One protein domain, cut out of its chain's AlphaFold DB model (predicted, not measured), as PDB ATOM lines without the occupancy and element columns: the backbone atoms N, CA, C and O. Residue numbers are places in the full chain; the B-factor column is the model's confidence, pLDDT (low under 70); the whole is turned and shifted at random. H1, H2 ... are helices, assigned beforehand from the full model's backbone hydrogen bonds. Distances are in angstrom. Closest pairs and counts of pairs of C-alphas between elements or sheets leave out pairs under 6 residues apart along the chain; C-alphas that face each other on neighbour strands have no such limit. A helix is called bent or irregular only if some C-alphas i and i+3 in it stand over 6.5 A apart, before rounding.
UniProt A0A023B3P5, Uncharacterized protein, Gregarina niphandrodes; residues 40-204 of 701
ATOM      1  N   ALA A  40      83.075  62.939  40.537       92.00
ATOM      2  CA  ALA A  40      81.813  62.366  40.065       92.00
ATOM      3  C   ALA A  40      80.856  63.419  39.470       92.00
ATOM      4  O   ALA A  40      80.158  63.150  38.496       92.00
ATOM      5  N   THR A  41      80.839  64.639  40.015       92.44
ATOM      6  CA  THR A  41      80.033  65.746  39.482       92.44
ATOM      7  C   THR A  41      80.591  66.253  38.156       92.44
ATOM      8  O   THR A  41      79.815  66.551  37.250       92.44
ATOM      9  N   LEU A  42      81.918  66.333  38.013       92.25
ATOM     10  CA  LEU A  42      82.551  66.687  36.738       92.25
ATOM     11  C   LEU A  42      82.302  65.610  35.677       92.25
ATOM     12  O   LEU A  42      81.979  65.956  34.544       92.25
ATOM     13  N   ALA A  43      82.364  64.329  36.054       93.44
ATOM     14  CA  ALA A  43      82.054  63.210  35.167       93.44
ATOM     15  C   ALA A  43      80.604  63.278  34.670       93.44
ATOM     16  O   ALA A  43      80.358  63.222  33.469       93.44
ATOM     17  N   ALA A  44      79.650  63.483  35.585       91.50
ATOM     18  CA  ALA A  44      78.237  63.610  35.242       91.50
ATOM     19  C   ALA A  44      77.965  64.814  34.324       91.50
ATOM     20  O   ALA A  44      77.194  64.704  33.376       91.50
ATOM     21  N   ARG A  45      78.621  65.959  34.570       91.56
ATOM     22  CA  ARG A  45      78.522  67.137  33.691       91.56
ATOM     23  C   ARG A  45      79.119  66.877  32.316       91.56
ATOM     24  O   ARG A  45      78.530  67.294  31.329       91.56
ATOM     25  N   PHE A  46      80.265  66.207  32.249       93.12
ATOM     26  CA  PHE A  46      80.878  65.834  30.983       93.12
ATOM     27  C   PHE A  46      79.945  64.915  30.188       93.12
ATOM     28  O   PHE A  46      79.594  65.253  29.065       93.12
ATOM     29  N   GLU A  47      79.446  63.831  30.783       91.25
ATOM     30  CA  GLU A  47      78.530  62.902  30.102       91.25
ATOM     31  C   GLU A  47      77.203  63.548  29.679       91.25
ATOM     32  O   GLU A  47      76.661  63.196  28.637       91.25
ATOM     33  N   ALA A  48      76.699  64.533  30.430       88.69
ATOM     34  CA  ALA A  48      75.497  65.277  30.048       88.69
ATOM     35  C   ALA A  48      75.694  66.165  28.804       88.69
ATOM     36  O   ALA A  48      74.728  66.495  28.120       88.69
ATOM     37  N   VAL A  49      76.935  66.573  28.526       87.38
ATOM     38  CA  VAL A  49      77.301  67.485  27.430       87.38
ATOM     39  C   VAL A  49      77.847  66.729  26.217       87.38
ATOM     40  O   VAL A  49      77.741  67.166  25.067       87.38
ATOM     41  N   VAL A  50      78.480  65.588  26.461       84.94
ATOM     42  CA  VAL A  50      79.103  64.763  25.433       84.94
ATOM     43  C   VAL A  50      78.014  64.167  24.556       84.94
ATOM     44  O   VAL A  50      77.256  63.294  24.960       84.94
ATOM     45  N   GLY A  51      77.950  64.653  23.321       74.38
ATOM     46  CA  GLY A  51      76.922  64.262  22.366       74.38
ATOM     47  C   GLY A  51      76.111  65.424  21.811       74.38
ATOM     48  O   GLY A  51      75.262  65.206  20.953       74.38
ATOM     49  N   VAL A  52      76.352  66.661  22.246       76.56
ATOM     50  CA  VAL A  52      75.719  67.814  21.601       76.56
ATOM     51  C   VAL A  52      76.503  68.184  20.335       76.56
ATOM     52  O   VAL A  52      77.641  68.660  20.385       76.56
ATOM     53  N   SER A  53      75.901  67.933  19.168       75.12
ATOM     54  CA  SER A  53      76.427  68.399  17.884       75.12
ATOM     55  C   SER A  53      75.856  69.779  17.556       75.12
ATOM     56  O   SER A  53      74.706  70.080  17.871       75.12
ATOM     57  N   LYS A  54      76.628  70.631  16.865       75.19
ATOM     58  CA  LYS A  54      76.148  71.971  16.469       75.19
ATOM     59  C   LYS A  54      75.060  71.921  15.373       75.19
ATOM     60  O   LYS A  54      74.581  72.970  14.950       75.19
ATOM     61  N   GLY A  55      74.706  70.732  14.869       68.75
ATOM     62  CA  GLY A  55      73.619  70.515  13.904       68.75
ATOM     63  C   GLY A  55      73.876  70.996  12.468       68.75
ATOM     64  O   GLY A  55      72.941  71.053  11.676       68.75
ATOM     65  N   TRP A  56      75.112  71.367  12.109       67.00
ATOM     66  CA  TRP A  56      75.427  71.903  10.771       67.00
ATOM     67  C   TRP A  56      75.639  70.822   9.710       67.00
ATOM     68  O   TRP A  56      75.460  71.103   8.526       67.00
ATOM     69  N   ASP A  57      76.023  69.616  10.124       68.38
ATOM     70  CA  ASP A  57      76.274  68.484   9.239       68.38
ATOM     71  C   ASP A  57      75.401  67.296   9.676       68.38
ATOM     72  O   ASP A  57      75.592  66.789  10.787       68.38
ATOM     73  N   PRO A  58      74.446  66.839   8.843       69.44
ATOM     74  CA  PRO A  58      73.590  65.702   9.175       69.44
ATOM     75  C   PRO A  58      74.378  64.395   9.364       69.44
ATOM     76  O   PRO A  58      73.862  63.462   9.976       69.44
ATOM     77  N   ALA A  59      75.626  64.313   8.885       70.31
ATOM     78  CA  ALA A  59      76.494  63.159   9.102       70.31
ATOM     79  C   ALA A  59      77.044  63.069  10.539       70.31
ATOM     80  O   ALA A  59      77.476  61.984  10.952       70.31
ATOM     81  N   VAL A  60      77.015  64.175  11.298       77.69
ATOM     82  CA  VAL A  60      77.499  64.273  12.683       77.69
ATOM     83  C   VAL A  60      76.314  64.183  13.646       77.69
ATOM     84  O   VAL A  60      75.761  65.183  14.114       77.69
ATOM     85  N   THR A  61      75.913  62.947  13.942       83.56
ATOM     86  CA  THR A  61      74.884  62.660  14.948       83.56
ATOM     87  C   THR A  61      75.383  62.995  16.353       83.56
ATOM     88  O   THR A  61      76.592  63.045  16.612       83.56
ATOM     89  N   SER A  62      74.444  63.190  17.281       83.12
ATOM     90  CA  SER A  62      74.757  63.353  18.702       83.12
ATOM     91  C   SER A  62      75.621  62.199  19.214       83.12
ATOM     92  O   SER A  62      76.682  62.411  19.794       83.12
ATOM     93  N   GLU A  63      75.260  60.967  18.870       88.81
ATOM     94  CA  GLU A  63      76.019  59.768  19.221       88.81
ATOM     95  C   GLU A  63      77.470  59.795  18.708       88.81
ATOM     96  O   GLU A  63      78.398  59.570  19.485       88.81
ATOM     97  N   LYS A  64      77.697  60.141  17.430       88.12
ATOM     98  CA  LYS A  64      79.054  60.243  16.863       88.12
ATOM     99  C   LYS A  64      79.878  61.327  17.542       88.12
ATOM    100  O   LYS A  64      81.045  61.102  17.853       88.12
ATOM    101  N   SER A  65      79.272  62.486  17.807       87.56
ATOM    102  CA  SER A  65      79.947  63.563  18.537       87.56
ATOM    103  C   SER A  65      80.342  63.127  19.951       87.56
ATOM    104  O   SER A  65      81.459  63.400  20.393       87.56
ATOM    105  N   GLY A  66      79.472  62.372  20.628       89.81
ATOM    106  CA  GLY A  66      79.741  61.839  21.957       89.81
ATOM    107  C   GLY A  66      80.868  60.806  21.948       89.81
ATOM    108  O   GLY A  66      81.834  60.913  22.704       89.81
ATOM    109  N   ASN A  67      80.797  59.842  21.029       90.75
ATOM    110  CA  ASN A  67      81.823  58.814  20.850       90.75
ATOM    111  C   ASN A  67      83.186  59.416  20.512       90.75
ATOM    112  O   ASN A  67      84.207  58.951  21.017       90.75
ATOM    113  N   MET A  68      83.209  60.482  19.717       91.62
ATOM    114  CA  MET A  68      84.441  61.171  19.377       91.62
ATOM    115  C   MET A  68      85.116  61.801  20.604       91.62
ATOM    116  O   MET A  68      86.317  61.609  20.788       91.62
ATOM    117  N   TRP A  69      84.373  62.493  21.475       93.25
ATOM    118  CA  TRP A  69      84.940  63.070  22.702       93.25
ATOM    119  C   TRP A  69      85.420  62.008  23.700       93.25
ATOM    120  O   TRP A  69      86.484  62.183  24.297       93.25
ATOM    121  N   ARG A  70      84.685  60.893  23.837       93.06
ATOM    122  CA  ARG A  70      85.084  59.754  24.691       93.06
ATOM    123  C   ARG A  70      86.315  59.021  24.167       93.06
ATOM    124  O   ARG A  70      87.100  58.494  24.947       93.06
ATOM    125  N   ARG A  71      86.492  58.963  22.844       92.31
ATOM    126  CA  ARG A  71      87.697  58.388  22.232       92.31
ATOM    127  C   ARG A  71      88.883  59.333  22.310       92.31
ATOM    128  O   ARG A  71      90.007  58.863  22.411       92.31
ATOM    129  N   LEU A  72      88.644  60.643  22.277       90.62
ATOM    130  CA  LEU A  72      89.711  61.631  22.354       90.62
ATOM    131  C   LEU A  72      90.529  61.478  23.638       90.62
ATOM    132  O   LEU A  72      91.755  61.459  23.590       90.62
ATOM    133  N   LEU A  73      89.830  61.357  24.767       90.62
ATOM    134  CA  LEU A  73      90.387  61.091  26.088       90.62
ATOM    135  C   LEU A  73      89.357  60.280  26.892       90.62
ATOM    136  O   LEU A  73      88.161  60.574  26.788       90.62
ATOM    137  N   PRO A  74      89.792  59.322  27.733       92.81
ATOM    138  CA  PRO A  74      88.918  58.671  28.705       92.81
ATOM    139  C   PRO A  74      88.203  59.691  29.599       92.81
ATOM    140  O   PRO A  74      88.738  60.769  29.879       92.81
ATOM    141  N   VAL A  75      87.007  59.349  30.082       92.94
ATOM    142  CA  VAL A  75      86.201  60.227  30.952       92.94
ATOM    143  C   VAL A  75      86.994  60.616  32.202       92.94
ATOM    144  O   VAL A  75      86.982  61.772  32.620       92.94
ATOM    145  N   GLU A  76      87.760  59.683  32.758       93.44
ATOM    146  CA  GLU A  76      88.618  59.895  33.921       93.44
ATOM    147  C   GLU A  76      89.714  60.928  33.627       93.44
ATOM    148  O   GLU A  76      89.988  61.795  34.459       93.44
ATOM    149  N   SER A  77      90.301  60.894  32.427       93.56
ATOM    150  CA  SER A  77      91.305  61.866  31.982       93.56
ATOM    151  C   SER A  77      90.699  63.255  31.778       93.56
ATOM    152  O   SER A  77      91.328  64.247  32.151       93.56
ATOM    153  N   TRP A  78      89.472  63.345  31.247       93.31
ATOM    154  CA  TRP A  78      88.726  64.606  31.160       93.31
ATOM    155  C   TRP A  78      88.471  65.202  32.540       93.31
ATOM    156  O   TRP A  78      88.791  66.363  32.780       93.31
ATOM    157  N   VAL A  79      87.942  64.399  33.461       93.69
ATOM    158  CA  VAL A  79      87.634  64.811  34.836       93.69
ATOM    159  C   VAL A  79      88.886  65.261  35.579       93.69
ATOM    160  O   VAL A  79      88.866  66.310  36.220       93.69
ATOM    161  N   THR A  80      89.982  64.514  35.447       92.19
ATOM    162  CA  THR A  80      91.278  64.867  36.047       92.19
ATOM    163  C   THR A  80      91.782  66.194  35.482       92.19
ATOM    164  O   THR A  80      92.118  67.100  36.237       92.19
ATOM    165  N   SER A  81      91.720  66.367  34.159       92.81
ATOM    166  CA  SER A  81      92.115  67.620  33.504       92.81
ATOM    167  C   SER A  81      91.244  68.803  33.932       92.81
ATOM    168  O   SER A  81      91.762  69.888  34.166       92.81
ATOM    169  N   PHE A  82      89.928  68.614  34.068       92.81
ATOM    170  CA  PHE A  82      89.019  69.655  34.550       92.81
ATOM    171  C   PHE A  82      89.286  70.052  36.002       92.81
ATOM    172  O   PHE A  82      89.129  71.223  36.338       92.81
ATOM    173  N   ALA A  83      89.676  69.102  36.850       90.81
ATOM    174  CA  ALA A  83      90.007  69.373  38.244       90.81
ATOM    175  C   ALA A  83      91.360  70.086  38.397       90.81
ATOM    176  O   ALA A  83      91.502  70.938  39.269       90.81
ATOM    177  N   GLU A  84      92.335  69.756  37.546       91.56
ATOM    178  CA  GLU A  84      93.699  70.292  37.623       91.56
ATOM    179  C   GLU A  84      93.907  71.603  36.864       91.56
ATOM    180  O   GLU A  84      94.880  72.304  37.140       91.56
ATOM    181  N   VAL A  85      93.051  71.927  35.889       92.12
ATOM    182  CA  VAL A  85      93.276  73.105  35.048       92.12
ATOM    183  C   VAL A  85      93.186  74.388  35.874       92.12
ATOM    184  O   VAL A  85      92.238  74.625  36.634       92.12
ATOM    185  N   CYS A  86      94.182  75.246  35.708       93.00
ATOM    186  CA  CYS A  86      94.255  76.532  36.375       93.00
ATOM    187  C   CYS A  86      94.167  77.674  35.355       93.00
ATOM    188  O   CYS A  86      94.106  77.498  34.138       93.00
ATOM    189  N   GLU A  87      94.102  78.899  35.855       91.12
ATOM    190  CA  GLU A  87      93.991  80.082  35.007       91.12
ATOM    191  C   GLU A  87      95.213  80.284  34.093       91.12
ATOM    192  O   GLU A  87      95.069  80.758  32.957       91.12
ATOM    193  N   SER A  88      96.412  79.943  34.580       90.94
ATOM    194  CA  SER A  88      97.661  80.142  33.842       90.94
ATOM    195  C   SER A  88      97.738  79.244  32.603       90.94
ATOM    196  O   SER A  88      98.280  79.687  31.584       90.94
ATOM    197  N   ASP A  89      97.086  78.075  32.621       92.12
ATOM    198  CA  ASP A  89      96.974  77.172  31.468       92.12
ATOM    199  C   ASP A  89      96.311  77.853  30.258       92.12
ATOM    200  O   ASP A  89      96.758  77.700  29.121       92.12
ATOM    201  N   PHE A  90      95.287  78.682  30.489       92.06
ATOM    202  CA  PHE A  90      94.566  79.392  29.422       92.06
ATOM    203  C   PHE A  90      95.241  80.693  28.979       92.06
ATOM    204  O   PHE A  90      94.961  81.212  27.894       92.06
ATOM    205  N   CYS A  91      96.130  81.234  29.810       89.12
ATOM    206  CA  CYS A  91      96.901  82.440  29.504       89.12
ATOM    207  C   CYS A  91      98.261  82.122  28.850       89.12
ATOM    208  O   CYS A  91      98.976  83.036  28.422       89.12
ATOM    209  N   GLY A  92      98.619  80.836  28.780       90.56
ATOM    210  CA  GLY A  92      99.883  80.327  28.265       90.56
ATOM    211  C   GLY A  92     100.055  80.425  26.746       90.56
ATOM    212  O   GLY A  92      99.293  81.060  26.012       90.56
ATOM    213  N   ARG A  93     101.135  79.809  26.246       91.88
ATOM    214  CA  ARG A  93     101.357  79.664  24.801       91.88
ATOM    215  C   ARG A  93     100.693  78.389  24.313       91.88
ATOM    216  O   ARG A  93     100.974  77.315  24.842       91.88
ATOM    217  N   VAL A  94      99.921  78.516  23.243       93.31
ATOM    218  CA  VAL A  94      99.246  77.390  22.612       93.31
ATOM    219  C   VAL A  94      99.956  77.031  21.310       93.31
ATOM    220  O   VAL A  94     100.253  77.892  20.479       93.31
ATOM    221  N   GLY A  95     100.287  75.758  21.125       92.00
ATOM    222  CA  GLY A  95     100.884  75.257  19.891       92.00
ATOM    223  C   GLY A  95      99.951  75.462  18.696       92.00
ATOM    224  O   GLY A  95      98.733  75.343  18.813       92.00
ATOM    225  N   LYS A  96     100.518  75.748  17.516       89.88
ATOM    226  CA  LYS A  96      99.735  75.942  16.281       89.88
ATOM    227  C   LYS A  96      98.840  74.730  15.975       89.88
ATOM    228  O   LYS A  96      97.670  74.923  15.665       89.88
ATOM    229  N   ALA A  97      99.369  73.516  16.132       88.06
ATOM    230  CA  ALA A  97      98.627  72.278  15.896       88.06
ATOM    231  C   ALA A  97      97.368  72.171  16.777       88.06
ATOM    232  O   ALA A  97      96.308  71.794  16.289       88.06
ATOM    233  N   TRP A  98      97.451  72.587  18.044       92.75
ATOM    234  CA  TRP A  98      96.318  72.588  18.973       92.75
ATOM    235  C   TRP A  98      95.234  73.588  18.579       92.75
ATOM    236  O   TRP A  98      94.049  73.292  18.690       92.75
ATOM    237  N   LEU A  99      95.630  74.759  18.072       93.38
ATOM    238  CA  LEU A  99      94.693  75.769  17.577       93.38
ATOM    239  C   LEU A  99      93.981  75.316  16.302       93.38
ATOM    240  O   LEU A  99      92.781  75.540  16.166       93.38
ATOM    241  N   GLU A 100      94.704  74.687  15.374       90.31
ATOM    242  CA  GLU A 100      94.114  74.100  14.165       90.31
ATOM    243  C   GLU A 100      93.137  72.985  14.532       90.31
ATOM    244  O   GLU A 100      92.001  72.975  14.058       90.31
ATOM    245  N   LEU A 101      93.541  72.113  15.453       90.88
ATOM    246  CA  LEU A 101      92.711  71.025  15.938       90.88
ATOM    247  C   LEU A 101      91.431  71.533  16.607       90.88
ATOM    248  O   LEU A 101      90.333  71.139  16.223       90.88
ATOM    249  N   ALA A 102      91.553  72.464  17.554       94.12
ATOM    250  CA  ALA A 102      90.410  73.057  18.234       94.12
ATOM    251  C   ALA A 102      89.479  73.803  17.268       94.12
ATOM    252  O   ALA A 102      88.260  73.739  17.417       94.12
ATOM    253  N   ALA A 103      90.021  74.477  16.250       92.06
ATOM    254  CA  ALA A 103      89.215  75.127  15.219       92.06
ATOM    255  C   ALA A 103      88.388  74.120  14.411       92.06
ATOM    256  O   ALA A 103      87.228  74.395  14.097       92.06
ATOM    257  N   ILE A 104      88.952  72.953  14.098       89.88
ATOM    258  CA  ILE A 104      88.234  71.881  13.404       89.88
ATOM    259  C   ILE A 104      87.159  71.301  14.322       89.88
ATOM    260  O   ILE A 104      85.990  71.302  13.947       89.88
ATOM    261  N   LEU A 105      87.519  70.917  15.548       91.31
ATOM    262  CA  LEU A 105      86.587  70.348  16.525       91.31
ATOM    263  C   LEU A 105      85.396  71.272  16.789       91.31
ATOM    264  O   LEU A 105      84.257  70.864  16.605       91.31
ATOM    265  N   THR A 106      85.642  72.546  17.101       91.75
ATOM    266  CA  THR A 106      84.581  73.540  17.375       91.75
ATOM    267  C   THR A 106      83.740  73.910  16.155       91.75
ATOM    268  O   THR A 106      82.717  74.585  16.298       91.75
ATOM    269  N   THR A 107      84.151  73.522  14.944       86.81
ATOM    270  CA  THR A 107      83.328  73.706  13.740       86.81
ATOM    271  C   THR A 107      82.189  72.688  13.684       86.81
ATOM    272  O   THR A 107      81.107  73.043  13.227       86.81
ATOM    273  N   TYR A 108      82.411  71.469  14.181       86.00
ATOM    274  CA  TYR A 108      81.450  70.362  14.085       86.00
ATOM    275  C   TYR A 108      80.806  70.005  15.429       86.00
ATOM    276  O   TYR A 108      79.650  69.587  15.478       86.00
ATOM    277  N   LEU A 109      81.541  70.199  16.521       89.31
ATOM    278  CA  LEU A 109      81.188  69.757  17.863       89.31
ATOM    279  C   LEU A 109      81.055  70.957  18.795       89.31
ATOM    280  O   LEU A 109      81.751  71.965  18.641       89.31
ATOM    281  N   GLU A 110      80.181  70.842  19.789       89.56
ATOM    282  CA  GLU A 110      80.202  71.759  20.923       89.56
ATOM    283  C   GLU A 110      81.376  71.431  21.847       89.56
ATOM    284  O   GLU A 110      81.692  70.265  22.090       89.56
ATOM    285  N   SER A 111      82.069  72.472  22.315       92.12
ATOM    286  CA  SER A 111      83.220  72.319  23.203       92.12
ATOM    287  C   SER A 111      82.757  71.892  24.604       92.12
ATOM    288  O   SER A 111      82.069  72.674  25.267       92.12
ATOM    289  N   PRO A 112      83.167  70.712  25.117       90.38
ATOM    290  CA  PRO A 112      82.816  70.295  26.475       90.38
ATOM    291  C   PRO A 112      83.464  71.198  27.531       90.38
ATOM    292  O   PRO A 112      82.930  71.353  28.625       90.38
ATOM    293  N   VAL A 113      84.582  71.851  27.192       91.31
ATOM    294  CA  VAL A 113      85.288  72.790  28.072       91.31
ATOM    295  C   VAL A 113      84.373  73.942  28.479       91.31
ATOM    296  O   VAL A 113      84.293  74.282  29.657       91.31
ATOM    297  N   ASP A 114      83.631  74.500  27.525       87.62
ATOM    298  CA  ASP A 114      82.769  75.653  27.778       87.62
ATOM    299  C   ASP A 114      81.537  75.297  28.606       87.62
ATOM    300  O   ASP A 114      81.110  76.090  29.440       87.62
ATOM    301  N   GLN A 115      80.982  74.102  28.422       88.81
ATOM    302  CA  GLN A 115      79.776  73.696  29.142       88.81
ATOM    303  C   GLN A 115      80.090  73.162  30.542       88.81
ATOM    304  O   GLN A 115      79.349  73.431  31.486       88.81
ATOM    305  N   VAL A 116      81.208  72.446  30.708       90.81
ATOM    306  CA  VAL A 116      81.605  71.888  32.009       90.81
ATOM    307  C   VAL A 116      82.233  72.961  32.901       90.81
ATOM    308  O   VAL A 116      81.903  73.035  34.089       90.81
ATOM    309  N   LEU A 117      83.103  73.814  32.339       89.75
ATOM    310  CA  LEU A 117      83.835  74.843  33.086       89.75
ATOM    311  C   LEU A 117      83.274  76.260  32.923       89.75
ATOM    312  O   LEU A 117      83.858  77.183  33.483       89.75
ATOM    313  N   GLY A 118      82.175  76.471  32.194       90.81
ATOM    314  CA  GLY A 118      81.662  77.804  31.834       90.81
ATOM    315  C   GLY A 118      81.712  78.848  32.959       90.81
ATOM    316  O   GLY A 118      82.367  79.880  32.784       90.81
ATOM    317  N   PRO A 119      81.123  78.578  34.143       90.06
ATOM    318  CA  PRO A 119      81.197  79.492  35.282       90.06
ATOM    319  C   PRO A 119      82.623  79.723  35.808       90.06
ATOM    320  O   PRO A 119      82.984  80.854  36.123       90.06
ATOM    321  N   ALA A 120      83.456  78.679  35.863       86.25
ATOM    322  CA  ALA A 120      84.845  78.774  36.320       86.25
ATOM    323  C   ALA A 120      85.732  79.551  35.326       86.25
ATOM    324  O   ALA A 120      86.659  80.255  35.721       86.25
ATOM    325  N   LEU A 121      85.411  79.496  34.031       90.81
ATOM    326  CA  LEU A 121      86.108  80.235  32.981       90.81
ATOM    327  C   LEU A 121      85.680  81.701  32.873       90.81
ATOM    328  O   LEU A 121      86.297  82.433  32.102       90.81
ATOM    329  N   ALA A 122      84.682  82.171  33.629       90.44
ATOM    330  CA  ALA A 122      84.207  83.555  33.540       90.44
ATOM    331  C   ALA A 122      85.336  84.581  33.767       90.44
ATOM    332  O   ALA A 122      85.494  85.511  32.976       90.44
ATOM    333  N   GLY A 123      86.190  84.363  34.775       90.12
ATOM    334  CA  GLY A 123      87.354  85.222  35.027       90.12
ATOM    335  C   GLY A 123      88.396  85.163  33.904       90.12
ATOM    336  O   GLY A 123      88.943  86.189  33.495       90.12
ATOM    337  N   VAL A 124      88.644  83.968  33.352       91.25
ATOM    338  CA  VAL A 124      89.554  83.770  32.210       91.25
ATOM    339  C   VAL A 124      89.029  84.521  30.986       91.25
ATOM    340  O   VAL A 124      89.774  85.278  30.367       91.25
ATOM    341  N   ARG A 125      87.736  84.379  30.679       93.06
ATOM    342  CA  ARG A 125      87.065  85.063  29.569       93.06
ATOM    343  C   ARG A 125      87.146  86.574  29.709       93.06
ATOM    344  O   ARG A 125      87.594  87.213  28.767       93.06
ATOM    345  N   ALA A 126      86.830  87.127  30.879       91.19
ATOM    346  CA  ALA A 126      86.911  88.570  31.122       91.19
ATOM    347  C   ALA A 126      88.324  89.135  30.873       91.19
ATOM    348  O   ALA A 126      88.483  90.232  30.340       91.19
ATOM    349  N   ARG A 127      89.382  88.376  31.195       90.00
ATOM    350  CA  ARG A 127      90.770  88.789  30.912       90.00
ATOM    351  C   ARG A 127      91.172  88.636  29.449       90.00
ATOM    352  O   ARG A 127      91.973  89.432  28.955       90.00
ATOM    353  N   LEU A 128      90.662  87.617  28.760       89.31
ATOM    354  CA  LEU A 128      90.957  87.379  27.344       89.31
ATOM    355  C   LEU A 128      90.112  88.264  26.413       89.31
ATOM    356  O   LEU A 128      90.557  88.583  25.307       89.31
ATOM    357  N   GLU A 129      88.929  88.695  26.850       91.12
ATOM    358  CA  GLU A 129      87.947  89.451  26.068       91.12
ATOM    359  C   GLU A 129      88.548  90.688  25.372       91.12
ATOM    360  O   GLU A 129      88.407  90.783  24.147       91.12
ATOM    361  N   PRO A 130      89.329  91.571  26.035       87.44
ATOM    362  CA  PRO A 130      89.934  92.733  25.373       87.44
ATOM    363  C   PRO A 130      90.858  92.388  24.196       87.44
ATOM    364  O   PRO A 130      91.141  93.230  23.336       87.44
ATOM    365  N   ALA A 131      91.378  91.161  24.141       78.69
ATOM    366  CA  ALA A 131      92.222  90.719  23.041       78.69
ATOM    367  C   ALA A 131      91.446  90.109  21.877       78.69
ATOM    368  O   ALA A 131      91.903  90.213  20.736       78.69
ATOM    369  N   PHE A 132      90.299  89.490  22.158       84.81
ATOM    370  CA  PHE A 132      89.436  88.895  21.144       84.81
ATOM    371  C   PHE A 132      88.405  89.876  20.594       84.81
ATOM    372  O   PHE A 132      87.990  89.692  19.455       84.81
ATOM    373  N   TRP A 133      88.060  90.943  21.320       76.81
ATOM    374  CA  TRP A 133      87.019  91.908  20.947       76.81
ATOM    375  C   TRP A 133      87.169  92.485  19.530       76.81
ATOM    376  O   TRP A 133      86.196  92.643  18.802       76.81
ATOM    377  N   THR A 134      88.403  92.744  19.086       66.69
ATOM    378  CA  THR A 134      88.678  93.281  17.738       66.69
ATOM    379  C   THR A 134      88.647  92.220  16.634       66.69
ATOM    380  O   THR A 134      88.892  92.514  15.467       66.69
ATOM    381  N   ALA A 135      88.438  90.954  16.982       75.31
ATOM    382  CA  ALA A 135      88.496  89.841  16.058       75.31
ATOM    383  C   ALA A 135      87.092  89.518  15.523       75.31
ATOM    384  O   ALA A 135      86.129  89.463  16.276       75.31
ATOM    385  N   ARG A 136      86.967  89.207  14.222       68.94
ATOM    386  CA  ARG A 136      85.713  88.642  13.680       68.94
ATOM    387  C   ARG A 136      85.317  87.386  14.463       68.94
ATOM    388  O   ARG A 136      86.157  86.487  14.549       68.94
ATOM    389  N   CYS A 137      84.079  87.342  14.959       82.56
ATOM    390  CA  CYS A 137      83.539  86.286  15.825       82.56
ATOM    391  C   CYS A 137      84.386  86.090  17.102       82.56
ATOM    392  O   CYS A 137      85.038  85.048  17.232       82.56
ATOM    393  N   PRO A 138      84.415  87.084  18.013       86.62
ATOM    394  CA  PRO A 138      85.264  87.054  19.207       86.62
ATOM    395  C   PRO A 138      84.987  85.819  20.073       86.62
ATOM    396  O   PRO A 138      85.924  85.135  20.470       86.62
ATOM    397  N   GLU A 139      83.712  85.470  20.251       89.31
ATOM    398  CA  GLU A 139      83.264  84.299  21.011       89.31
ATOM    399  C   GLU A 139      83.826  82.992  20.451       89.31
ATOM    400  O   GLU A 139      84.467  82.240  21.177       89.31
ATOM    401  N   ARG A 140      83.683  82.753  19.139       90.69
ATOM    402  CA  ARG A 140      84.199  81.535  18.494       90.69
ATOM    403  C   ARG A 140      85.716  81.430  18.604       90.69
ATOM    404  O   ARG A 140      86.255  80.347  18.787       90.69
ATOM    405  N   LYS A 141      86.434  82.542  18.459       91.56
ATOM    406  CA  LYS A 141      87.899  82.538  18.581       91.56
ATOM    407  C   LYS A 141      88.353  82.280  20.012       91.56
ATOM    408  O   LYS A 141      89.366  81.614  20.205       91.56
ATOM    409  N   MET A 142      87.599  82.783  20.983       94.44
ATOM    410  CA  MET A 142      87.824  82.494  22.390       94.44
ATOM    411  C   MET A 142      87.524  81.022  22.703       94.44
ATOM    412  O   MET A 142      88.362  80.376  23.314       94.44
ATOM    413  N   GLU A 143      86.420  80.461  22.198       94.38
ATOM    414  CA  GLU A 143      86.091  79.026  22.297       94.38
ATOM    415  C   GLU A 143      87.229  78.154  21.732       94.38
ATOM    416  O   GLU A 143      87.708  77.239  22.402       94.38
ATOM    417  N   VAL A 144      87.740  78.483  20.537       95.12
ATOM    418  CA  VAL A 144      88.887  77.790  19.920       95.12
ATOM    419  C   VAL A 144      90.139  77.883  20.788       95.12
ATOM    420  O   VAL A 144      90.842  76.890  20.952       95.12
ATOM    421  N   TRP A 145      90.436  79.059  21.340       95.69
ATOM    422  CA  TRP A 145      91.606  79.257  22.195       95.69
ATOM    423  C   TRP A 145      91.510  78.460  23.497       95.69
ATOM    424  O   TRP A 145      92.476  77.801  23.883       95.69
ATOM    425  N   LEU A 146      90.349  78.497  24.155       95.50
ATOM    426  CA  LEU A 146      90.096  77.770  25.397       95.50
ATOM    427  C   LEU A 146      90.207  76.262  25.168       95.50
ATOM    428  O   LEU A 146      90.947  75.594  25.888       95.50
ATOM    429  N   LEU A 147      89.568  75.741  24.116       95.81
ATOM    430  CA  LEU A 147      89.673  74.326  23.771       95.81
ATOM    431  C   LEU A 147      91.113  73.934  23.412       95.81
ATOM    432  O   LEU A 147      91.593  72.907  23.873       95.81
ATOM    433  N   ALA A 148      91.829  74.742  22.629       95.62
ATOM    434  CA  ALA A 148      93.209  74.441  22.249       95.62
ATOM    435  C   ALA A 148      94.160  74.419  23.455       95.62
ATOM    436  O   ALA A 148      95.012  73.538  23.548       95.62
ATOM    437  N   SER A 149      93.995  75.366  24.383       95.19
ATOM    438  CA  SER A 149      94.771  75.425  25.630       95.19
ATOM    439  C   SER A 149      94.512  74.185  26.485       95.19
ATOM    440  O   SER A 149      95.449  73.543  26.952       95.19
ATOM    441  N   PHE A 150      93.238  73.809  26.617       95.44
ATOM    442  CA  PHE A 150      92.831  72.624  27.360       95.44
ATOM    443  C   PHE A 150      93.398  71.339  26.742       95.44
ATOM    444  O   PHE A 150      94.043  70.554  27.428       95.44
ATOM    445  N   LEU A 151      93.242  71.150  25.428       94.12
ATOM    446  CA  LEU A 151      93.753  69.970  24.727       94.12
ATOM    447  C   LEU A 151      95.277  69.837  24.844       94.12
ATOM    448  O   LEU A 151      95.778  68.737  25.062       94.12
ATOM    449  N   GLN A 152      96.009  70.952  24.772       94.38
ATOM    450  CA  GLN A 152      97.452  70.955  24.996       94.38
ATOM    451  C   GLN A 152      97.819  70.536  26.424       94.38
ATOM    452  O   GLN A 152      98.812  69.840  26.622       94.38
ATOM    453  N   ARG A 153      97.028  70.927  27.427       93.56
ATOM    454  CA  ARG A 153      97.239  70.508  28.820       93.56
ATOM    455  C   ARG A 153      96.958  69.018  29.031       93.56
ATOM    456  O   ARG A 153      97.604  68.409  29.884       93.56
ATOM    457  N   CYS A 154      96.042  68.440  28.254       91.31
ATOM    458  CA  CYS A 154      95.727  67.011  28.277       91.31
ATOM    459  C   CYS A 154      96.753  66.133  27.546       91.31
ATOM    460  O   CYS A 154      96.717  64.917  27.718       91.31
ATOM    461  N   GLU A 155      97.663  66.716  26.757       90.94
ATOM    462  CA  GLU A 155      98.693  65.987  26.000       90.94
ATOM    463  C   GLU A 155      99.424  64.907  26.832       90.94
ATOM    464  O   GLU A 155      99.521  63.775  26.355       90.94
ATOM    465  N   PRO A 156      99.864  65.169  28.085       90.19
ATOM    466  CA  PRO A 156     100.572  64.177  28.899       90.19
ATOM    467  C   PRO A 156      99.692  63.024  29.400       90.19
ATOM    468  O   PRO A 156     100.218  61.999  29.822       90.19
ATOM    469  N   LEU A 157      98.368  63.195  29.396       87.25
ATOM    470  CA  LEU A 157      97.408  62.205  29.893       87.25
ATOM    471  C   LEU A 157      96.965  61.227  28.807       87.25
ATOM    472  O   LEU A 157      96.238  60.275  29.091       87.25
ATOM    473  N   CYS A 158      97.377  61.451  27.558       82.69
ATOM    474  CA  CYS A 158      97.024  60.547  26.487       82.69
ATOM    475  C   CYS A 158      97.845  59.253  26.579       82.69
ATOM    476  O   CYS A 158      99.071  59.313  26.685       82.69
ATOM    477  N   PRO A 159      97.214  58.072  26.445       74.62
ATOM    478  CA  PRO A 159      97.898  56.777  26.530       74.62
ATOM    479  C   PRO A 159      98.980  56.537  25.456       74.62
ATOM    480  O   PRO A 159      99.694  55.540  25.523       74.62
ATOM    481  N   GLN A 160      99.118  57.425  24.465       70.25
ATOM    482  CA  GLN A 160     100.127  57.360  23.403       70.25
ATOM    483  C   GLN A 160     101.199  58.448  23.640       70.25
ATOM    484  O   GLN A 160     100.922  59.627  23.422       70.25
ATOM    485  N   PRO A 161     102.428  58.090  24.060       54.28
ATOM    486  CA  PRO A 161     103.355  59.002  24.744       54.28
ATOM    487  C   PRO A 161     104.184  59.937  23.843       54.28
ATOM    488  O   PRO A 161     105.170  60.505  24.307       54.28
ATOM    489  N   THR A 162     103.844  60.121  22.561       73.56
ATOM    490  CA  THR A 162     104.569  61.091  21.713       73.56
ATOM    491  C   THR A 162     103.660  62.227  21.259       73.56
ATOM    492  O   THR A 162     102.540  62.004  20.808       73.56
ATOM    493  N   LYS A 163     104.167  63.463  21.327       60.16
ATOM    494  CA  LYS A 163     103.462  64.691  20.919       60.16
ATOM    495  C   LYS A 163     102.826  64.603  19.532       60.16
ATOM    496  O   LYS A 163     101.680  64.999  19.323       60.16
ATOM    497  N   HIS A 164     103.561  64.037  18.576       70.94
ATOM    498  CA  HIS A 164     103.053  63.809  17.224       70.94
ATOM    499  C   HIS A 164     101.982  62.716  17.182       70.94
ATOM    500  O   HIS A 164     101.052  62.826  16.387       70.94
ATOM    501  N   ALA A 165     102.061  61.700  18.047       77.38
ATOM    502  CA  ALA A 165     101.031  60.672  18.127       77.38
ATOM    503  C   ALA A 165      99.696  61.236  18.610       77.38
ATOM    504  O   ALA A 165      98.685  60.806  18.073       77.38
ATOM    505  N   PHE A 166      99.661  62.218  19.523       81.19
ATOM    506  CA  PHE A 166      98.381  62.794  19.948       81.19
ATOM    507  C   PHE A 166      97.661  63.487  18.795       81.19
ATOM    508  O   PHE A 166      96.546  63.118  18.452       81.19
ATOM    509  N   VAL A 167      98.309  64.462  18.153       81.38
ATOM    510  CA  VAL A 167      97.692  65.215  17.048       81.38
ATOM    511  C   VAL A 167      97.287  64.275  15.910       81.38
ATOM    512  O   VAL A 167      96.181  64.395  15.386       81.38
ATOM    513  N   ASN A 168      98.134  63.296  15.577       83.94
ATOM    514  CA  ASN A 168      97.819  62.287  14.567       83.94
ATOM    515  C   ASN A 168      96.668  61.368  14.993       83.94
ATOM    516  O   ASN A 168      95.853  60.991  14.156       83.94
ATOM    517  N   TYR A 169      96.570  61.027  16.278       86.31
ATOM    518  CA  TYR A 169      95.474  60.238  16.830       86.31
ATOM    519  C   TYR A 169      94.152  61.001  16.761       86.31
ATOM    520  O   TYR A 169      93.160  60.458  16.280       86.31
ATOM    521  N   VAL A 170      94.133  62.280  17.144       84.25
ATOM    522  CA  VAL A 170      92.913  63.088  17.008       84.25
ATOM    523  C   VAL A 170      92.536  63.257  15.546       84.25
ATOM    524  O   VAL A 170      91.361  63.181  15.203       84.25
ATOM    525  N   TRP A 171      93.520  63.449  14.669       84.44
ATOM    526  CA  TRP A 171      93.271  63.512  13.236       84.44
ATOM    527  C   TRP A 171      92.655  62.217  12.708       84.44
ATOM    528  O   TRP A 171      91.665  62.254  11.983       84.44
ATOM    529  N   TYR A 172      93.198  61.074  13.126       88.88
ATOM    530  CA  TYR A 172      92.642  59.764  12.820       88.88
ATOM    531  C   TYR A 172      91.190  59.645  13.302       88.88
ATOM    532  O   TYR A 172      90.337  59.218  12.530       88.88
ATOM    533  N   LEU A 173      90.881  60.094  14.523       87.44
ATOM    534  CA  LEU A 173      89.510  60.112  15.039       87.44
ATOM    535  C   LEU A 173      88.591  61.040  14.237       87.44
ATOM    536  O   LEU A 173      87.468  60.653  13.938       87.44
ATOM    537  N   ILE A 174      89.050  62.231  13.847       85.12
ATOM    538  CA  ILE A 174      88.281  63.158  13.000       85.12
ATOM    539  C   ILE A 174      87.950  62.495  11.660       85.12
ATOM    540  O   ILE A 174      86.801  62.505  11.227       85.12
ATOM    541  N   VAL A 175      88.943  61.890  11.010       85.69
ATOM    542  CA  VAL A 175      88.766  61.198   9.727       85.69
ATOM    543  C   VAL A 175      87.811  60.013   9.869       85.69
ATOM    544  O   VAL A 175      86.884  59.875   9.077       85.69
ATOM    545  N   HIS A 176      88.007  59.184  10.894       86.31
ATOM    546  CA  HIS A 176      87.282  57.928  11.058       86.31
ATOM    547  C   HIS A 176      85.855  58.120  11.593       86.31
ATOM    548  O   HIS A 176      84.915  57.540  11.059       86.31
ATOM    549  N   GLU A 177      85.669  58.953  12.618       85.31
ATOM    550  CA  GLU A 177      84.369  59.129  13.281       85.31
ATOM    551  C   GLU A 177      83.486  60.166  12.582       85.31
ATOM    552  O   GLU A 177      82.269  59.983  12.501       85.31
ATOM    553  N   LEU A 178      84.077  61.236  12.035       82.38
ATOM    554  CA  LEU A 178      83.323  62.262  11.302       82.38
ATOM    555  C   LEU A 178      83.253  61.985   9.794       82.38
ATOM    556  O   LEU A 178      82.597  62.732   9.075       82.38
ATOM    557  N   GLY A 179      83.894  60.916   9.302       81.62
ATOM    558  CA  GLY A 179      83.895  60.557   7.879       81.62
ATOM    559  C   GLY A 179      84.646  61.563   7.003       81.62
ATOM    560  O   GLY A 179      84.326  61.732   5.825       81.62
ATOM    561  N   PHE A 180      85.620  62.274   7.575       77.81
ATOM    562  CA  PHE A 180      86.344  63.316   6.863       77.81
ATOM    563  C   PHE A 180      87.360  62.695   5.900       77.81
ATOM    564  O   PHE A 180      88.340  62.096   6.333       77.81
ATOM    565  N   VAL A 181      87.176  62.857   4.588       52.69
ATOM    566  CA  VAL A 181      88.174  62.413   3.602       52.69
ATOM    567  C   VAL A 181      89.343  63.410   3.616       52.69
ATOM    568  O   VAL A 181      89.139  64.590   3.309       52.69
ATOM    569  N   PRO A 182      90.567  63.002   3.995       47.03
ATOM    570  CA  PRO A 182      91.667  63.940   4.177       47.03
ATOM    571  C   PRO A 182      92.115  64.510   2.825       47.03
ATOM    572  O   PRO A 182      92.709  63.820   2.005       47.03
ATOM    573  N   GLY A 183      91.844  65.799   2.600       46.84
ATOM    574  CA  GLY A 183      92.391  66.576   1.479       46.84
ATOM    575  C   GLY A 183      93.514  67.544   1.876       46.84
ATOM    576  O   GLY A 183      94.008  68.287   1.028       46.84
ATOM    577  N   VAL A 184      93.884  67.594   3.163       46.38
ATOM    578  CA  VAL A 184      94.840  68.562   3.723       46.38
ATOM    579  C   VAL A 184      95.691  67.872   4.789       46.38
ATOM    580  O   VAL A 184      95.159  67.398   5.788       46.38
ATOM    581  N   GLU A 185      97.006  67.829   4.581       49.41
ATOM    582  CA  GLU A 185      97.966  67.560   5.654       49.41
ATOM    583  C   GLU A 185      98.002  68.775   6.591       49.41
ATOM    584  O   GLU A 185      98.067  69.916   6.123       49.41
ATOM    585  N   LEU A 186      97.962  68.552   7.908       48.59
ATOM    586  CA  LEU A 186      98.251  69.606   8.881       48.59
ATOM    587  C   LEU A 186      99.624  70.215   8.559       48.59
ATOM    588  O   LEU A 186     100.603  69.492   8.363       48.59
ATOM    589  N   GLU A 187      99.734  71.546   8.555       46.69
ATOM    590  CA  GLU A 187     101.030  72.229   8.500       46.69
ATOM    591  C   GLU A 187     101.742  72.089   9.864       46.69
ATOM    592  O   GLU A 187     101.984  73.075  10.565       46.69
ATOM    593  N   CYS A 188     102.076  70.856  10.254       45.31
ATOM    594  CA  CYS A 188     102.741  70.505  11.510       45.31
ATOM    595  C   CYS A 188     104.255  70.787  11.507       45.31
ATOM    596  O   CYS A 188     104.925  70.485  12.485       45.31
ATOM    597  N   SER A 189     104.836  71.360  10.447       39.59
ATOM    598  CA  SER A 189     106.301  71.405  10.285       39.59
ATOM    599  C   SER A 189     107.016  72.624  10.890       39.59
ATOM    600  O   SER A 189     108.204  72.820  10.629       39.59
ATOM    601  N   ARG A 190     106.347  73.461  11.701       48.66
ATOM    602  CA  ARG A 190     107.017  74.549  12.446       48.66
ATOM    603  C   ARG A 190     106.511  74.658  13.885       48.66
ATOM    604  O   ARG A 190     105.434  75.194  14.131       48.66
ATOM    605  N   ASP A 191     107.352  74.199  14.809       54.34
ATOM    606  CA  ASP A 191     107.088  73.976  16.239       54.34
ATOM    607  C   ASP A 191     107.013  75.221  17.132       54.34
ATOM    608  O   ASP A 191     107.021  75.093  18.355       54.34
ATOM    609  N   GLU A 192     106.942  76.440  16.596       68.06
ATOM    610  CA  GLU A 192     106.935  77.607  17.479       68.06
ATOM    611  C   GLU A 192     105.578  77.752  18.192       68.06
ATOM    612  O   GLU A 192     104.563  78.029  17.538       68.06
ATOM    613  N   PRO A 193     105.529  77.602  19.533       67.56
ATOM    614  CA  PRO A 193     104.300  77.788  20.281       67.56
ATOM    615  C   PRO A 193     103.851  79.242  20.149       67.56
ATOM    616  O   PRO A 193     104.619  80.185  20.381       67.56
ATOM    617  N   LEU A 194     102.589  79.437  19.777       71.94
ATOM    618  CA  LEU A 194     102.028  80.764  19.614       71.94
ATOM    619  C   LEU A 194     101.664  81.292  20.991       71.94
ATOM    620  O   LEU A 194     100.770  80.792  21.666       71.94
ATOM    621  N   ASN A 195     102.361  82.339  21.420       77.69
ATOM    622  CA  ASN A 195     101.853  83.118  22.534       77.69
ATOM    623  C   ASN A 195     100.596  83.882  22.098       77.69
ATOM    624  O   ASN A 195     100.392  84.187  20.918       77.69
ATOM    625  N   PHE A 196      99.789  84.234  23.087       61.09
ATOM    626  CA  PHE A 196      98.554  84.982  22.923       61.09
ATOM    627  C   PHE A 196      98.686  86.252  22.059       61.09
ATOM    628  O   PHE A 196      97.890  86.480  21.146       61.09
ATOM    629  N   LYS A 197      99.737  87.059  22.275       67.56
ATOM    630  CA  LYS A 197      99.982  88.291  21.501       67.56
ATOM    631  C   LYS A 197     100.260  87.992  20.021       67.56
ATOM    632  O   LYS A 197      99.798  88.730  19.151       67.56
ATOM    633  N   THR A 198     100.979  86.909  19.727       70.44
ATOM    634  CA  THR A 198     101.302  86.462  18.363       70.44
ATOM    635  C   THR A 198     100.089  85.865  17.655       70.44
ATOM    636  O   THR A 198      99.890  86.110  16.467       70.44
ATOM    637  N   TYR A 199      99.254  85.103  18.364       67.06
ATOM    638  CA  TYR A 199      98.005  84.591  17.802       67.06
ATOM    639  C   TYR A 199      97.063  85.740  17.415       67.06
ATOM    640  O   TYR A 199      96.599  85.801  16.275       67.06
ATOM    641  N   ARG A 200      96.896  86.730  18.306       58.56
ATOM    642  CA  ARG A 200      96.142  87.964  18.029       58.56
ATOM    643  C   ARG A 200      96.673  88.697  16.796       58.56
ATOM    644  O   ARG A 200      95.895  89.000  15.894       58.56
ATOM    645  N   SER A 201      97.983  88.954  16.729       57.53
ATOM    646  CA  SER A 201      98.584  89.751  15.649       57.53
ATOM    647  C   SER A 201      98.472  89.093  14.267       57.53
ATOM    648  O   SER A 201      98.285  89.792  13.264       57.53
ATOM    649  N   ARG A 202      98.520  87.754  14.209       63.44
ATOM    650  CA  ARG A 202      98.307  86.974  12.979       63.44
ATOM    651  C   ARG A 202      96.852  87.010  12.506       63.44
ATOM    652  O   ARG A 202      96.617  87.040  11.302       63.44
ATOM    653  N   LEU A 203      95.887  87.072  13.424       52.84
ATOM    654  CA  LEU A 203      94.462  87.186  13.093       52.84
ATOM    655  C   LEU A 203      94.053  88.591  12.627       52.84
ATOM    656  O   LEU A 203      93.084  88.721  11.883       52.84
ATOM    657  N   SER A 204      94.785  89.631  13.036       45.94
ATOM    658  CA  SER A 204      94.530  91.034  12.669       45.94
ATOM    659  C   SER A 204      95.227  91.503  11.376       45.94
ATOM    660  O   SER A 204      95.295  92.699  11.118       45.94
TER     661      SER A 204
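This is residues 40 to 204 of the 701 residues of an uncharacterized protein of Gregarina niphandrodes (UniProt A0A023B3P5). This is a globule of crossed helices with the long helix H8 running through its core and H3, H4, H5, H6 and H7 packed round H8 at different places along its length. H1 packs on the outside of H3 and H6, H2 and H9 lie side by side as an outer pair, and H10 sits at the periphery after a long loose link. The printed part has 165 residues, with ten named helices, H1 to H10 in chain order, and no named strand; the class is all helix. It is compact, with a radius of gyration of the C-alphas of 15.2 A, and rounded, spanning 39 by 36 by 34 A.

Find C-alpha 138 at (85.264, 87.054, 19.207); from there H8, residues 138 to 157, runs 29.7 A to C-alpha 157 at (97.408, 62.205, 29.893). H8 is irregular, with C-alphas 153 and 156 7.2 A apart. Look next for H5, residues 96 to 108, 19.2 A long, and H9, residues 163 to 178, 22.4 A long. The others are H3, residues 75 to 84; H4, 87 to 91; H6, 112 to 117; H7, 122 to 132; H2, 62 to 72; H10, 196 to 203; and H1, residues 40 to 49, which begins at C-alpha 40, (81.813, 62.366, 40.065). H7 is only just irregular, with C-alphas 127 and 130 6.9 A apart.

Start at H8, the hub, which touches five helices. With residues 143 to 152 alone it touches H5, at a steep tilt of 62 degrees; the closest C-alphas, of Trp 98 and Ala 148, are 4.9 A apart. H6 touches it about perpendicular, at 89 degrees, closest at Val 113 and Leu 147, 6.3 A between C-alphas. H3 touches it at Ser 81 and Cys 154, H4 at Phe 90 and Ser 149, and H7 at Phe 132 and Pro 138, with closest C-alphas 6.4 A, 5.5 A and 5.0 A apart. Farther out, H1 touches H3, closest C-alphas Leu 42 and Val 79 at 5.7 A, and H6, Arg 45 and Val 116 at 5.9 A. H2 and H9 touch at a shallow tilt of 16 degrees, opposite ways, with C-alphas of Leu 72 and Val 170 closest at 6.4 A. H10 is close to but not clearly touching H7, 6.9 A between the C-alphas of Ala 131 and Arg 200. Every O i to N i+4 pair is within hydrogen-bond range in H1, H2, H3, H4, H6 and H10; the figures are 8 of 9 in H5, 5 of 7 in H7, 14 of 16 in H8 and 11 of 12 in H9.

The C-alphas farthest apart, of Ala 40 and Ser 204, are 41.6 A apart. The printed part has no cut. Look for two long links, H1 to H2 and H9 to H10. The mean pLDDT of the printed part is 82.7; 29 residues are under 70, among them 181 to 193 and 199 to 204.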